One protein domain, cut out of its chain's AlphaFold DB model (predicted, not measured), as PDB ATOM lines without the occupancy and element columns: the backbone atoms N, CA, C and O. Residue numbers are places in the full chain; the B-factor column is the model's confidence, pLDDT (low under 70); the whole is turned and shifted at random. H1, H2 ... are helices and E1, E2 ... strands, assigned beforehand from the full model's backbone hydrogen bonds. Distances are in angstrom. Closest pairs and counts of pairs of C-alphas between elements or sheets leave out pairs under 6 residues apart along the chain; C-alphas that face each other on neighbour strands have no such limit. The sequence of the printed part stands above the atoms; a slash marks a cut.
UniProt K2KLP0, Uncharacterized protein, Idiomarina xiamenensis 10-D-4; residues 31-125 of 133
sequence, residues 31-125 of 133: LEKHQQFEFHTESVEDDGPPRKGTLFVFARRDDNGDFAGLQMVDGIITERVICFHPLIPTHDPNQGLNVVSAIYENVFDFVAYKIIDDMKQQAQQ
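This is residues 31 to 125 of the 133 residues of an uncharacterized protein of Idiomarina xiamenensis 10-D-4 (UniProt K2KLP0). A five-stranded sheet folds round into a small, nearly closed barrel, edge strands E1 and E5 meeting near Phe 39 and Asn 98; helix H1 packs on E4 and E5, and residues 119 to 125 stick out. The 95 printed residues, class mixed, are compact (E1 E2 E3 E4 E5 H1): radius of gyration of the C-alphas 13.6 A, spans 40 by 33 by 29 A. The strands, in that order, form a meander, each the antiparallel neighbour of the one before, and a folded sheet: leaf E1 E2 faces leaf E4 E5, hinge E3.

Start at E1, residues 31 to 41; its N 39 is 2.8 A from O 53 of E2, residues 51 to 61. Next, N 70 of E3, residues 67 to 73, is 2.8 A from O 56. N 82 of E4, residues 76 to 86, is 2.8 A from O 69, and N 101 of E5, residues 98 to 104, 2.8 A from O 83. H1, residues 107 to 122, is on the sheet, height 10.3 A, with 10 of 12 O i to N i+4 pairs within hydrogen-bond range.

Find C-alpha 31 at (-14.601, -34.096, -5.563), where E1 begins its 22.5 A; H1 runs 20.3 A to C-alpha 122 at (-12.201, -17.178, -15.759).

The printed part has no cut; link E4 to E5 is long, and pLDDT is under 70 at residues 33 to 51 and 88 to 98.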
ATOM      1  N   LEU A  31     -14.737 -32.691  -5.218       85.38
ATOM      2  CA  LEU A  31     -14.601 -34.096  -5.563       85.38
ATOM      3  C   LEU A  31     -15.681 -34.921  -4.858       85.38
ATOM      4  O   LEU A  31     -15.896 -34.787  -3.661       85.38
ATOM      5  N   GLU A  32     -16.332 -35.823  -5.592       70.00
ATOM      6  CA  GLU A  32     -17.232 -36.824  -4.995       70.00
ATOM      7  C   GLU A  32     -16.453 -37.958  -4.312       70.00
ATOM      8  O   GLU A  32     -16.930 -38.584  -3.367       70.00
ATOM      9  N   LYS A  33     -15.242 -38.235  -4.814       66.94
ATOM     10  CA  LYS A  33     -14.310 -39.219  -4.263       66.94
ATOM     11  C   LYS A  33     -13.107 -38.505  -3.684       66.94
ATOM     12  O   LYS A  33     -12.413 -37.774  -4.388       66.94
ATOM     13  N   HIS A  34     -12.852 -38.785  -2.421       67.50
ATOM     14  CA  HIS A  34     -11.814 -38.130  -1.650       67.50
ATOM     15  C   HIS A  34     -10.563 -39.002  -1.617       67.50
ATOM     16  O   HIS A  34     -10.634 -40.233  -1.628       67.50
ATOM     17  N   GLN A  35      -9.409 -38.351  -1.594       62.88
ATOM     18  CA  GLN A  35      -8.107 -38.993  -1.485       62.88
ATOM     19  C   GLN A  35      -7.320 -38.311  -0.368       62.88
ATOM     20  O   GLN A  35      -7.477 -37.114  -0.124       62.88
ATOM     21  N   GLN A  36      -6.485 -39.082   0.320       58.66
ATOM     22  CA  GLN A  36      -5.571 -38.550   1.324       58.66
ATOM     23  C   GLN A  36      -4.235 -38.226   0.663       58.66
ATOM     24  O   GLN A  36      -3.686 -39.055  -0.061       58.66
ATOM     25  N   PHE A  37      -3.724 -37.026   0.919       57.75
ATOM     26  CA  PHE A  37      -2.418 -36.575   0.447       57.75
ATOM     27  C   PHE A  37      -1.613 -36.029   1.623       57.75
ATOM     28  O   PHE A  37      -2.167 -35.389   2.513       57.75
ATOM     29  N   GLU A  38      -0.304 -36.249   1.641       57.25
ATOM     30  CA  GLU A  38       0.594 -35.572   2.581       57.25
ATOM     31  C   GLU A  38       0.947 -34.183   2.048       57.25
ATOM     32  O   GLU A  38       1.026 -33.992   0.841       57.25
ATOM     33  N   PHE A  39       1.142 -33.191   2.913       63.09
ATOM     34  CA  PHE A  39       1.502 -31.837   2.495       63.09
ATOM     35  C   PHE A  39       2.609 -31.235   3.348       63.09
ATOM     36  O   PHE A  39       2.829 -31.627   4.495       63.09
ATOM     37  N   HIS A  40       3.280 -30.242   2.766       55.19
ATOM     38  CA  HIS A  40       4.366 -29.505   3.386       55.19
ATOM     39  C   HIS A  40       4.117 -28.003   3.246       55.19
ATOM     40  O   HIS A  40       4.117 -27.451   2.152       55.19
ATOM     41  N   THR A  41       3.920 -27.320   4.366       55.66
ATOM     42  CA  THR A  41       3.843 -25.851   4.415       55.66
ATOM     43  C   THR A  41       5.251 -25.279   4.505       55.66
ATOM     44  O   THR A  41       5.688 -24.818   5.555       55.66
ATOM     45  N   GLU A  42       6.016 -25.339   3.421       50.56
ATOM     46  CA  GLU A  42       7.166 -24.442   3.336       50.56
ATOM     47  C   GLU A  42       6.635 -23.036   3.022       50.56
ATOM     48  O   GLU A  42       6.057 -22.804   1.964       50.56
ATOM     49  N   SER A  43       6.869 -22.083   3.929       47.34
ATOM     50  CA  SER A  43       6.783 -20.626   3.683       47.34
ATOM     51  C   SER A  43       5.406 -19.935   3.656       47.34
ATOM     52  O   SER A  43       5.359 -18.758   3.311       47.34
ATOM     53  N   VAL A  44       4.290 -20.589   4.011       52.03
ATOM     54  CA  VAL A  44       2.953 -19.933   3.989       52.03
ATOM     55  C   VAL A  44       2.535 -19.345   5.341       52.03
ATOM     56  O   VAL A  44       1.705 -18.441   5.393       52.03
ATOM     57  N   GLU A  45       3.134 -19.805   6.438       49.59
ATOM     58  CA  GLU A  45       2.980 -19.193   7.760       49.59
ATOM     59  C   GLU A  45       4.267 -18.415   8.087       49.59
ATOM     60  O   GLU A  45       5.353 -18.992   8.015       49.59
ATOM     61  N   ASP A  46       4.139 -17.115   8.392       48.12
ATOM     62  CA  ASP A  46       5.224 -16.182   8.763       48.12
ATOM     63  C   ASP A  46       6.336 -16.853   9.594       48.12
ATOM     64  O   ASP A  46       6.055 -17.401  10.661       48.12
ATOM     65  N   ASP A  47       7.586 -16.791   9.104       47.38
ATOM     66  CA  ASP A  47       8.865 -17.147   9.765       47.38
ATOM     67  C   ASP A  47       8.916 -18.466  10.582       47.38
ATOM     68  O   ASP A  47       9.834 -18.701  11.377       47.38
ATOM     69  N   GLY A  48       7.955 -19.368  10.386       48.59
ATOM     70  CA  GLY A  48       7.853 -20.636  11.099       48.59
ATOM     71  C   GLY A  48       8.674 -21.760  10.459       48.59
ATOM     72  O   GLY A  48       8.930 -21.748   9.253       48.59
ATOM     73  N   PRO A  49       9.074 -22.789  11.233       53.09
ATOM     74  CA  PRO A  49       9.678 -23.980  10.654       53.09
ATOM     75  C   PRO A  49       8.670 -24.686   9.727       53.09
ATOM     76  O   PRO A  49       7.475 -24.701  10.042       53.09
ATOM     77  N   PRO A  50       9.133 -25.327   8.638       60.38
ATOM     78  CA  PRO A  50       8.275 -26.092   7.740       60.38
ATOM     79  C   PRO A  50       7.409 -27.087   8.515       60.38
ATOM     80  O   PRO A  50       7.937 -27.926   9.253       60.38
ATOM     81  N   ARG A  51       6.082 -27.028   8.347       65.31
ATOM     82  CA  ARG A  51       5.175 -28.015   8.956       65.31
ATOM     83  C   ARG A  51       4.747 -29.038   7.920       65.31
ATOM     84  O   ARG A  51       4.332 -28.679   6.817       65.31
ATOM     85  N   LYS A  52       4.826 -30.309   8.304       72.50
ATOM     86  CA  LYS A  52       4.253 -31.429   7.557       72.50
ATOM     87  C   LYS A  52       2.890 -31.779   8.137       72.50
ATOM     88  O   LYS A  52       2.687 -31.652   9.344       72.50
ATOM     89  N   GLY A  53       1.988 -32.264   7.300       77.50
ATOM     90  CA  GLY A  53       0.718 -32.815   7.754       77.50
ATOM     91  C   GLY A  53       0.058 -33.681   6.693       77.50
ATOM     92  O   GLY A  53       0.607 -33.906   5.616       77.50
ATOM     93  N   THR A  54      -1.152 -34.139   6.994       84.88
ATOM     94  CA  THR A  54      -1.992 -34.898   6.064       84.88
ATOM     95  C   THR A  54      -3.225 -34.075   5.705       84.88
ATOM     96  O   THR A  54      -3.776 -33.378   6.556       84.88
ATOM     97  N   LEU A  55      -3.651 -34.135   4.447       87.50
ATOM     98  CA  LEU A  55      -4.868 -33.514   3.942       87.50
ATOM     99  C   LEU A  55      -5.885 -34.570   3.550       87.50
ATOM    100  O   LEU A  55      -5.565 -35.554   2.879       87.50
ATOM    101  N   PHE A  56      -7.137 -34.274   3.865       90.56
ATOM    102  CA  PHE A  56      -8.290 -34.836   3.189       90.56
ATOM    103  C   PHE A  56      -8.615 -33.956   1.975       90.56
ATOM    104  O   PHE A  56      -9.121 -32.843   2.126       90.56
ATOM    105  N   VAL A  57      -8.277 -34.404   0.764       91.88
ATOM    106  CA  VAL A  57      -8.472 -33.605  -0.453       91.88
ATOM    107  C   VAL A  57      -9.926 -33.662  -0.894       91.88
ATOM    108  O   VAL A  57     -10.472 -34.743  -1.121       91.88
ATOM    109  N   PHE A  58     -10.533 -32.484  -1.040       93.38
ATOM    110  CA  PHE A  58     -11.949 -32.339  -1.381       93.38
ATOM    111  C   PHE A  58     -12.192 -31.478  -2.622       93.38
ATOM    112  O   PHE A  58     -13.312 -31.467  -3.122       93.38
ATOM    113  N   ALA A  59     -11.185 -30.772  -3.144       94.56
ATOM    114  CA  ALA A  59     -11.333 -29.994  -4.368       94.56
ATOM    115  C   ALA A  59     -10.103 -30.086  -5.271       94.56
ATOM    116  O   ALA A  59      -8.971 -30.221  -4.801       94.56
ATOM    117  N   ARG A  60     -10.342 -29.963  -6.575       93.44
ATOM    118  CA  ARG A  60      -9.321 -29.864  -7.619       93.44
ATOM    119  C   ARG A  60      -9.632 -28.686  -8.530       93.44
ATOM    120  O   ARG A  60     -10.797 -28.417  -8.813       93.44
ATOM    121  N   ARG A  61      -8.590 -28.040  -9.032       94.06
ATOM    122  CA  ARG A  61      -8.654 -27.052 -10.097       94.06
ATOM    123  C   ARG A  61      -8.324 -27.697 -11.451       94.06
ATOM    124  O   ARG A  61      -7.359 -28.456 -11.581       94.06
ATOM    125  N   ASP A  62      -9.161 -27.446 -12.452       90.38
ATOM    126  CA  ASP A  62      -9.134 -28.163 -13.734       90.38
ATOM    127  C   ASP A  62      -8.051 -27.667 -14.710       90.38
ATOM    128  O   ASP A  62      -7.586 -28.444 -15.542       90.38
ATOM    129  N   ASP A  63      -7.638 -26.402 -14.618       90.12
ATOM    130  CA  ASP A  63      -6.746 -25.746 -15.587       90.12
ATOM    131  C   ASP A  63      -5.250 -25.891 -15.258       90.12
ATOM    132  O   ASP A  63      -4.426 -25.954 -16.170       90.12
ATOM    133  N   ASN A  64      -4.889 -25.970 -13.976       87.31
ATOM    134  CA  ASN A  64      -3.496 -25.964 -13.527       87.31
ATOM    135  C   ASN A  64      -3.120 -27.148 -12.621       87.31
ATOM    136  O   ASN A  64      -1.948 -27.312 -12.295       87.31
ATOM    137  N   GLY A  65      -4.085 -27.992 -12.247       84.25
ATOM    138  CA  GLY A  65      -3.834 -29.164 -11.409       84.25
ATOM    139  C   GLY A  65      -3.616 -28.863  -9.925       84.25
ATOM    140  O   GLY A  65      -3.140 -29.744  -9.215       84.25
ATOM    141  N   ASP A  66      -3.973 -27.668  -9.449       91.69
ATOM    142  CA  ASP A  66      -3.993 -27.360  -8.018       91.69
ATOM    143  C   ASP A  66      -5.095 -28.144  -7.296       91.69
ATOM    144  O   ASP A  66      -6.118 -28.530  -7.870       91.69
ATOM    145  N   PHE A  67      -4.908 -28.339  -5.997       92.25
ATOM    146  CA  PHE A  67      -5.865 -28.998  -5.122       92.25
ATOM    147  C   PHE A  67      -6.151 -28.148  -3.887       92.25
ATOM    148  O   PHE A  67      -5.362 -27.285  -3.500       92.25
ATOM    149  N   ALA A  68      -7.290 -28.418  -3.253       94.44
ATOM    150  CA  ALA A  68      -7.578 -27.962  -1.903       94.44
ATOM    151  C   ALA A  68      -7.969 -29.153  -1.025       94.44
ATOM    152  O   ALA A  68      -8.744 -30.031  -1.426       94.44
ATOM    153  N   GLY A  69      -7.416 -29.182   0.182       93.31
ATOM    154  CA  GLY A  69      -7.696 -30.209   1.172       93.31
ATOM    155  C   GLY A  69      -7.924 -29.632   2.558       93.31
ATOM    156  O   GLY A  69      -7.500 -28.521   2.854       93.31
ATOM    157  N   LEU A  70      -8.609 -30.395   3.401       93.69
ATOM    158  CA  LEU A  70      -8.817 -30.086   4.809       93.69
ATOM    159  C   LEU A  70      -7.677 -30.688   5.622       93.69
ATOM    160  O   LEU A  70      -7.354 -31.868   5.457       93.69
ATOM    161  N   GLN A  71      -7.068 -29.890   6.495       91.94
ATOM    162  CA  GLN A  71      -6.000 -30.363   7.363       91.94
ATOM    163  C   GLN A  71      -6.517 -31.475   8.279       91.94
ATOM    164  O   GLN A  71      -7.564 -31.335   8.911       91.94
ATOM    165  N   MET A  72      -5.753 -32.559   8.376       88.88
ATOM    166  CA  MET A  72      -5.958 -33.616   9.355       88.88
ATOM    167  C   MET A  72      -4.976 -33.475  10.519       88.88
ATOM    168  O   MET A  72      -3.770 -33.337  10.308       88.88
ATOM    169  N   VAL A  73      -5.494 -33.559  11.744       88.19
ATOM    170  CA  VAL A  73      -4.711 -33.567  12.989       88.19
ATOM    171  C   VAL A  73      -5.159 -34.768  13.811       88.19
ATOM    172  O   VAL A  73      -6.351 -34.925  14.060       88.19
ATOM    173  N   ASP A  74      -4.225 -35.652  14.170       87.81
ATOM    174  CA  ASP A  74      -4.501 -36.891  14.917       87.81
ATOM    175  C   ASP A  74      -5.632 -37.748  14.304       87.81
ATOM    176  O   ASP A  74      -6.459 -38.336  14.999       87.81
ATOM    177  N   GLY A  75      -5.685 -37.799  12.968       85.75
ATOM    178  CA  GLY A  75      -6.707 -38.534  12.214       85.75
ATOM    179  C   GLY A  75      -8.065 -37.829  12.103       85.75
ATOM    180  O   GLY A  75      -8.963 -38.358  11.453       85.75
ATOM    181  N   ILE A  76      -8.219 -36.639  12.688       89.88
ATOM    182  CA  ILE A  76      -9.450 -35.843  12.652       89.88
ATOM    183  C   ILE A  76      -9.348 -34.796  11.544       89.88
ATOM    184  O   ILE A  76      -8.386 -34.031  11.490       89.88
ATOM    185  N   ILE A  77     -10.359 -34.742  10.674       91.94
ATOM    186  CA  ILE A  77     -10.487 -33.706   9.645       91.94
ATOM    187  C   ILE A  77     -10.921 -32.402  10.322       91.94
ATOM    188  O   ILE A  77     -11.992 -32.328  10.923       91.94
ATOM    189  N   THR A  78     -10.078 -31.380  10.233       94.88
ATOM    190  CA  THR A  78     -10.350 -30.038  10.765       94.88
ATOM    191  C   THR A  78     -11.062 -29.162   9.727       94.88
ATOM    192  O   THR A  78     -11.238 -29.569   8.583       94.88
ATOM    193  N   GLU A  79     -11.456 -27.943  10.103       96.12
ATOM    194  CA  GLU A  79     -12.049 -26.968   9.172       96.12
ATOM    195  C   GLU A  79     -11.002 -26.313   8.247       96.12
ATOM    196  O   GLU A  79     -11.343 -25.877   7.150       96.12
ATOM    197  N   ARG A  80      -9.723 -26.271   8.650       95.31
ATOM    198  CA  ARG A  80      -8.673 -25.504   7.961       95.31
ATOM    199  C   ARG A  80      -8.434 -26.047   6.552       95.31
ATOM    200  O   ARG A  80      -8.040 -27.202   6.386       95.31
ATOM    201  N   VAL A  81      -8.629 -25.201   5.544       95.25
ATOM    202  CA  VAL A  81      -8.418 -25.528   4.128       95.25
ATOM    203  C   VAL A  81      -7.019 -25.109   3.706       95.25
ATOM    204  O   VAL A  81      -6.584 -23.993   3.973       95.25
ATOM    205  N   ILE A  82      -6.331 -25.993   2.996       92.44
ATOM    206  CA  ILE A  82      -4.987 -25.786   2.471       92.44
ATOM    207  C   ILE A  82      -5.039 -26.002   0.962       92.44
ATOM    208  O   ILE A  82      -5.382 -27.090   0.495       92.44
ATOM    209  N   CYS A  83      -4.713 -24.956   0.208       92.19
ATOM    210  CA  CYS A  83      -4.527 -25.020  -1.236       92.19
ATOM    211  C   CYS A  83      -3.074 -25.343  -1.545       92.19
ATOM    212  O   CYS A  83      -2.169 -24.762  -0.944       92.19
ATOM    213  N   PHE A  84      -2.842 -26.247  -2.486       88.94
ATOM    214  CA  PHE A  84      -1.497 -26.669  -2.834       88.94
ATOM    215  C   PHE A  84      -1.389 -27.116  -4.288       88.94
ATOM    216  O   PHE A  84      -2.360 -27.577  -4.888       88.94
ATOM    217  N   HIS A  85      -0.177 -27.016  -4.820       87.44
ATOM    218  CA  HIS A  85       0.202 -27.623  -6.085       87.44
ATOM    219  C   HIS A  85       1.003 -28.903  -5.814       87.44
ATOM    220  O   HIS A  85       1.994 -28.846  -5.073       87.44
ATOM    221  N   PRO A  86       0.608 -30.060  -6.368       78.56
ATOM    222  CA  PRO A  86       1.352 -31.286  -6.160       78.56
ATOM    223  C   PRO A  86       2.636 -31.290  -6.984       78.56
ATOM    224  O   PRO A  86       2.592 -31.191  -8.210       78.56
ATOM    225  N   LEU A  87       3.792 -31.443  -6.332       72.25
ATOM    226  CA  LEU A  87       5.030 -31.718  -7.057       72.25
ATOM    227  C   LEU A  87       5.091 -33.207  -7.399       72.25
ATOM    228  O   LEU A  87       4.827 -34.075  -6.567       72.25
ATOM    229  N   ILE A  88       5.452 -33.509  -8.645       59.00
ATOM    230  CA  ILE A  88       5.769 -34.878  -9.058       59.00
ATOM    231  C   ILE A  88       6.981 -35.327  -8.227       59.00
ATOM    232  O   ILE A  88       7.969 -34.589  -8.208       59.00
ATOM    233  N   PRO A  89       6.950 -36.504  -7.571       51.84
ATOM    234  CA  PRO A  89       8.101 -36.979  -6.825       51.84
ATOM    235  C   PRO A  89       9.300 -37.084  -7.770       51.84
ATOM    236  O   PRO A  89       9.311 -37.884  -8.709       51.84
ATOM    237  N   THR A  90      10.325 -36.274  -7.525       49.75
ATOM    238  CA  THR A  90      11.682 -36.597  -7.961       49.75
ATOM    239  C   THR A  90      12.114 -37.886  -7.256       49.75
ATOM    240  O   THR A  90      11.509 -38.283  -6.268       49.75
ATOM    241  N   HIS A  91      13.134 -38.580  -7.773       45.56
ATOM    242  CA  HIS A  91      13.586 -39.923  -7.353       45.56
ATOM    243  C   HIS A  91      13.830 -40.162  -5.837       45.56
ATOM    244  O   HIS A  91      14.182 -41.279  -5.461       45.56
ATOM    245  N   ASP A  92      13.649 -39.161  -4.976       50.41
ATOM    246  CA  ASP A  92      13.622 -39.291  -3.525       50.41
ATOM    247  C   ASP A  92      12.172 -39.483  -3.017       50.41
ATOM    248  O   ASP A  92      11.384 -38.534  -3.007       50.41
ATOM    249  N   PRO A  93      11.795 -40.688  -2.550       47.88
ATOM    250  CA  PRO A  93      10.466 -40.956  -1.998       47.88
ATOM    251  C   PRO A  93      10.152 -40.156  -0.720       47.88
ATOM    252  O   PRO A  93       9.002 -40.147  -0.293       47.88
ATOM    253  N   ASN A  94      11.130 -39.460  -0.125       46.78
ATOM    254  CA  ASN A  94      10.912 -38.532   0.989       46.78
ATOM    255  C   ASN A  94      10.630 -37.081   0.542       46.78
ATOM    256  O   ASN A  94      10.406 -36.222   1.398       46.78
ATOM    257  N   GLN A  95      10.641 -36.795  -0.769       50.09
ATOM    258  CA  GLN A  95      10.396 -35.472  -1.369       50.09
ATOM    259  C   GLN A  95       9.020 -35.365  -2.054       50.09
ATOM    260  O   GLN A  95       8.870 -34.687  -3.069       50.09
ATOM    261  N   GLY A  96       7.985 -36.001  -1.500       50.91
ATOM    262  CA  GLY A  96       6.590 -35.735  -1.877       50.91
ATOM    263  C   GLY A  96       6.132 -34.357  -1.384       50.91
ATOM    264  O   GLY A  96       5.299 -34.257  -0.491       50.91
ATOM    265  N   LEU A  97       6.738 -33.283  -1.887       57.25
ATOM    266  CA  LEU A  97       6.506 -31.925  -1.403       57.25
ATOM    267  C   LEU A  97       5.336 -31.294  -2.166       57.25
ATOM    268  O   LEU A  97       5.493 -30.801  -3.273       57.25
ATOM    269  N   ASN A  98       4.144 -31.280  -1.579       68.75
ATOM    270  CA  ASN A  98       3.076 -30.403  -2.061       68.75
ATOM    271  C   ASN A  98       3.403 -28.956  -1.665       68.75
ATOM    272  O   ASN A  98       3.599 -28.695  -0.480       68.75
ATOM    273  N   VAL A  99       3.447 -28.028  -2.628       75.69
ATOM    274  CA  VAL A  99       3.722 -26.604  -2.365       75.69
ATOM    275  C   VAL A  99       2.421 -25.919  -1.990       75.69
ATOM    276  O   VAL A  99       1.518 -25.811  -2.820       75.69
ATOM    277  N   VAL A 100       2.312 -25.456  -0.746       83.38
ATOM    278  CA  VAL A 100       1.129 -24.718  -0.291       83.38
ATOM    279  C   VAL A 100       1.104 -23.333  -0.934       83.38
ATOM    280  O   VAL A 100       2.101 -22.619  -0.929       83.38
ATOM    281  N   SER A 101      -0.045 -22.958  -1.493       85.75
ATOM    282  CA  SER A 101      -0.257 -21.671  -2.163       85.75
ATOM    283  C   SER A 101      -1.153 -20.724  -1.368       85.75
ATOM    284  O   SER A 101      -1.028 -19.510  -1.503       85.75
ATOM    285  N   ALA A 102      -2.053 -21.257  -0.541       89.69
ATOM    286  CA  ALA A 102      -2.927 -20.472   0.323       89.69
ATOM    287  C   ALA A 102      -3.518 -21.336   1.443       89.69
ATOM    288  O   ALA A 102      -3.612 -22.559   1.319       89.69
ATOM    289  N   ILE A 103      -3.958 -20.685   2.516       92.38
ATOM    290  CA  ILE A 103      -4.641 -21.315   3.646       92.38
ATOM    291  C   ILE A 103      -5.890 -20.497   3.981       92.38
ATOM    292  O   ILE A 103      -5.853 -19.269   3.948       92.38
ATOM    293  N   TYR A 104      -6.979 -21.184   4.318       95.44
ATOM    294  CA  TYR A 104      -8.244 -20.586   4.735       95.44
ATOM    295  C   TYR A 104      -8.754 -21.278   5.999       95.44
ATOM    296  O   TYR A 104      -8.489 -22.459   6.225       95.44
ATOM    297  N   GLU A 105      -9.512 -20.558   6.821       95.94
ATOM    298  CA  GLU A 105     -10.000 -21.091   8.097       95.94
ATOM    299  C   GLU A 105     -11.091 -22.156   7.920       95.94
ATOM    300  O   GLU A 105     -11.220 -23.045   8.756       95.94
ATOM    301  N   ASN A 106     -11.869 -22.087   6.834       97.00
ATOM    302  CA  ASN A 106     -12.932 -23.042   6.518       97.00
ATOM    303  C   ASN A 106     -13.287 -23.045   5.017       97.00
ATOM    304  O   ASN A 106     -12.798 -22.232   4.227       97.00
ATOM    305  N   VAL A 107     -14.182 -23.958   4.619       97.12
ATOM    306  CA  VAL A 107     -14.637 -24.098   3.222       97.12
ATOM    307  C   VAL A 107     -15.399 -22.866   2.721       97.12
ATOM    308  O   VAL A 107     -15.282 -22.540   1.543       97.12
ATOM    309  N   PHE A 108     -16.138 -22.144   3.571       97.94
ATOM    310  CA  PHE A 108     -16.805 -20.907   3.144       97.94
ATOM    311  C   PHE A 108     -15.797 -19.812   2.802       97.94
ATOM    312  O   PHE A 108     -15.971 -19.156   1.780       97.94
ATOM    313  N   ASP A 109     -14.735 -19.653   3.593       98.25
ATOM    314  CA  ASP A 109     -13.674 -18.680   3.310       98.25
ATOM    315  C   ASP A 109     -12.913 -19.044   2.034       98.25
ATOM    316  O   ASP A 109     -12.689 -18.187   1.180       98.25
ATOM    317  N   PHE A 110     -12.588 -20.326   1.849       97.69
ATOM    318  CA  PHE A 110     -12.013 -20.809   0.594       97.69
ATOM    319  C   PHE A 110     -12.921 -20.487  -0.603       97.69
ATOM    320  O   PHE A 110     -12.460 -19.948  -1.609       97.69
ATOM    321  N   VAL A 111     -14.226 -20.749  -0.495       97.25
ATOM    322  CA  VAL A 111     -15.167 -20.425  -1.571       97.25
ATOM    323  C   VAL A 111     -15.208 -18.914  -1.815       97.25
ATOM    324  O   VAL A 111     -15.026 -18.471  -2.947       97.25
ATOM    325  N   ALA A 112     -15.407 -18.119  -0.766       97.38
ATOM    326  CA  ALA A 112     -15.613 -16.679  -0.857       97.38
ATOM    327  C   ALA A 112     -14.387 -15.922  -1.381       97.38
ATOM    328  O   ALA A 112     -14.543 -15.005  -2.191       97.38
ATOM    329  N   TYR A 113     -13.186 -16.298  -0.937       96.94
ATOM    330  CA  TYR A 113     -11.959 -15.566  -1.249       96.94
ATOM    331  C   TYR A 113     -11.149 -16.177  -2.391       96.94
ATOM    332  O   TYR A 113     -10.461 -15.431  -3.083       96.94
ATOM    333  N   LYS A 114     -11.233 -17.495  -2.625       96.44
ATOM    334  CA  LYS A 114     -10.483 -18.161  -3.701       96.44
ATOM    335  C   LYS A 114     -11.354 -18.526  -4.887       96.44
ATOM    336  O   LYS A 114     -11.106 -18.043  -5.986       96.44
ATOM    337  N   ILE A 115     -12.376 -19.355  -4.672       96.56
ATOM    338  CA  ILE A 115     -13.198 -19.870  -5.776       96.56
ATOM    339  C   ILE A 115     -13.912 -18.724  -6.491       96.56
ATOM    340  O   ILE A 115     -13.838 -18.637  -7.711       96.56
ATOM    341  N   ILE A 116     -14.576 -17.827  -5.757       97.19
ATOM    342  CA  ILE A 116     -15.305 -16.712  -6.373       97.19
ATOM    343  C   ILE A 116     -14.367 -15.776  -7.145       97.19
ATOM    344  O   ILE A 116     -14.755 -15.281  -8.203       97.19
ATOM    345  N   ASP A 117     -13.153 -15.523  -6.652       96.75
ATOM    346  CA  ASP A 117     -12.190 -14.691  -7.381       96.75
ATOM    347  C   ASP A 117     -11.694 -15.389  -8.655       96.75
ATOM    348  O   ASP A 117     -11.744 -14.808  -9.739       96.75
ATOM    349  N   ASP A 118     -11.340 -16.671  -8.560       96.12
ATOM    350  CA  ASP A 118     -10.926 -17.477  -9.710       96.12
ATOM    351  C   ASP A 118     -12.047 -17.587 -10.769       96.12
ATOM    352  O   ASP A 118     -11.784 -17.444 -11.964       96.12
ATOM    353  N   MET A 119     -13.307 -17.752 -10.348       95.75
ATOM    354  CA  MET A 119     -14.480 -17.737 -11.235       95.75
ATOM    355  C   MET A 119     -14.621 -16.400 -11.967       95.75
ATOM    356  O   MET A 119     -14.885 -16.375 -13.169       95.75
ATOM    357  N   LYS A 120     -14.447 -15.270 -11.261       96.56
ATOM    358  CA  LYS A 120     -14.504 -13.933 -11.875       96.56
ATOM    359  C   LYS A 120     -13.420 -13.763 -12.930       96.56
ATOM    360  O   LYS A 120     -13.700 -13.200 -13.983       96.56
ATOM    361  N   GLN A 121     -12.207 -14.239 -12.653       94.94
ATOM    362  CA  GLN A 121     -11.099 -14.187 -13.603       94.94
ATOM    363  C   GLN A 121     -11.381 -15.062 -14.831       94.94
ATOM    364  O   GLN A 121     -11.208 -14.603 -15.959       94.94
ATOM    365  N   GLN A 122     -11.883 -16.287 -14.641       93.50
ATOM    366  CA  GLN A 122     -12.201 -17.178 -15.759       93.50
ATOM    367  C   GLN A 122     -13.352 -16.644 -16.624       93.50
ATOM    368  O   GLN A 122     -13.276 -16.716 -17.848       93.50
ATOM    369  N   ALA A 123     -14.377 -16.042 -16.018       94.88
ATOM    370  CA  ALA A 123     -15.507 -15.453 -16.739       94.88
ATOM    371  C   ALA A 123     -15.113 -14.277 -17.658       94.88
ATOM    372  O   ALA A 123     -15.892 -13.889 -18.524       94.88
ATOM    373  N   GLN A 124     -13.914 -13.701 -17.498       95.50
ATOM    374  CA  GLN A 124     -13.375 -12.697 -18.427       95.50
ATOM    375  C   GLN A 124     -12.794 -13.319 -19.704       95.50
ATOM    376  O   GLN A 124     -12.547 -12.600 -20.670       95.50
ATOM    377  N   GLN A 125     -12.533 -14.626 -19.698       93.00
ATOM    378  CA  GLN A 125     -11.785 -15.332 -20.742       93.00
ATOM    379  C   GLN A 125     -12.606 -16.423 -21.435       93.00
ATOM    380  O   GLN A 125     -12.306 -16.765 -22.575       93.00
TER     381      GLN A 125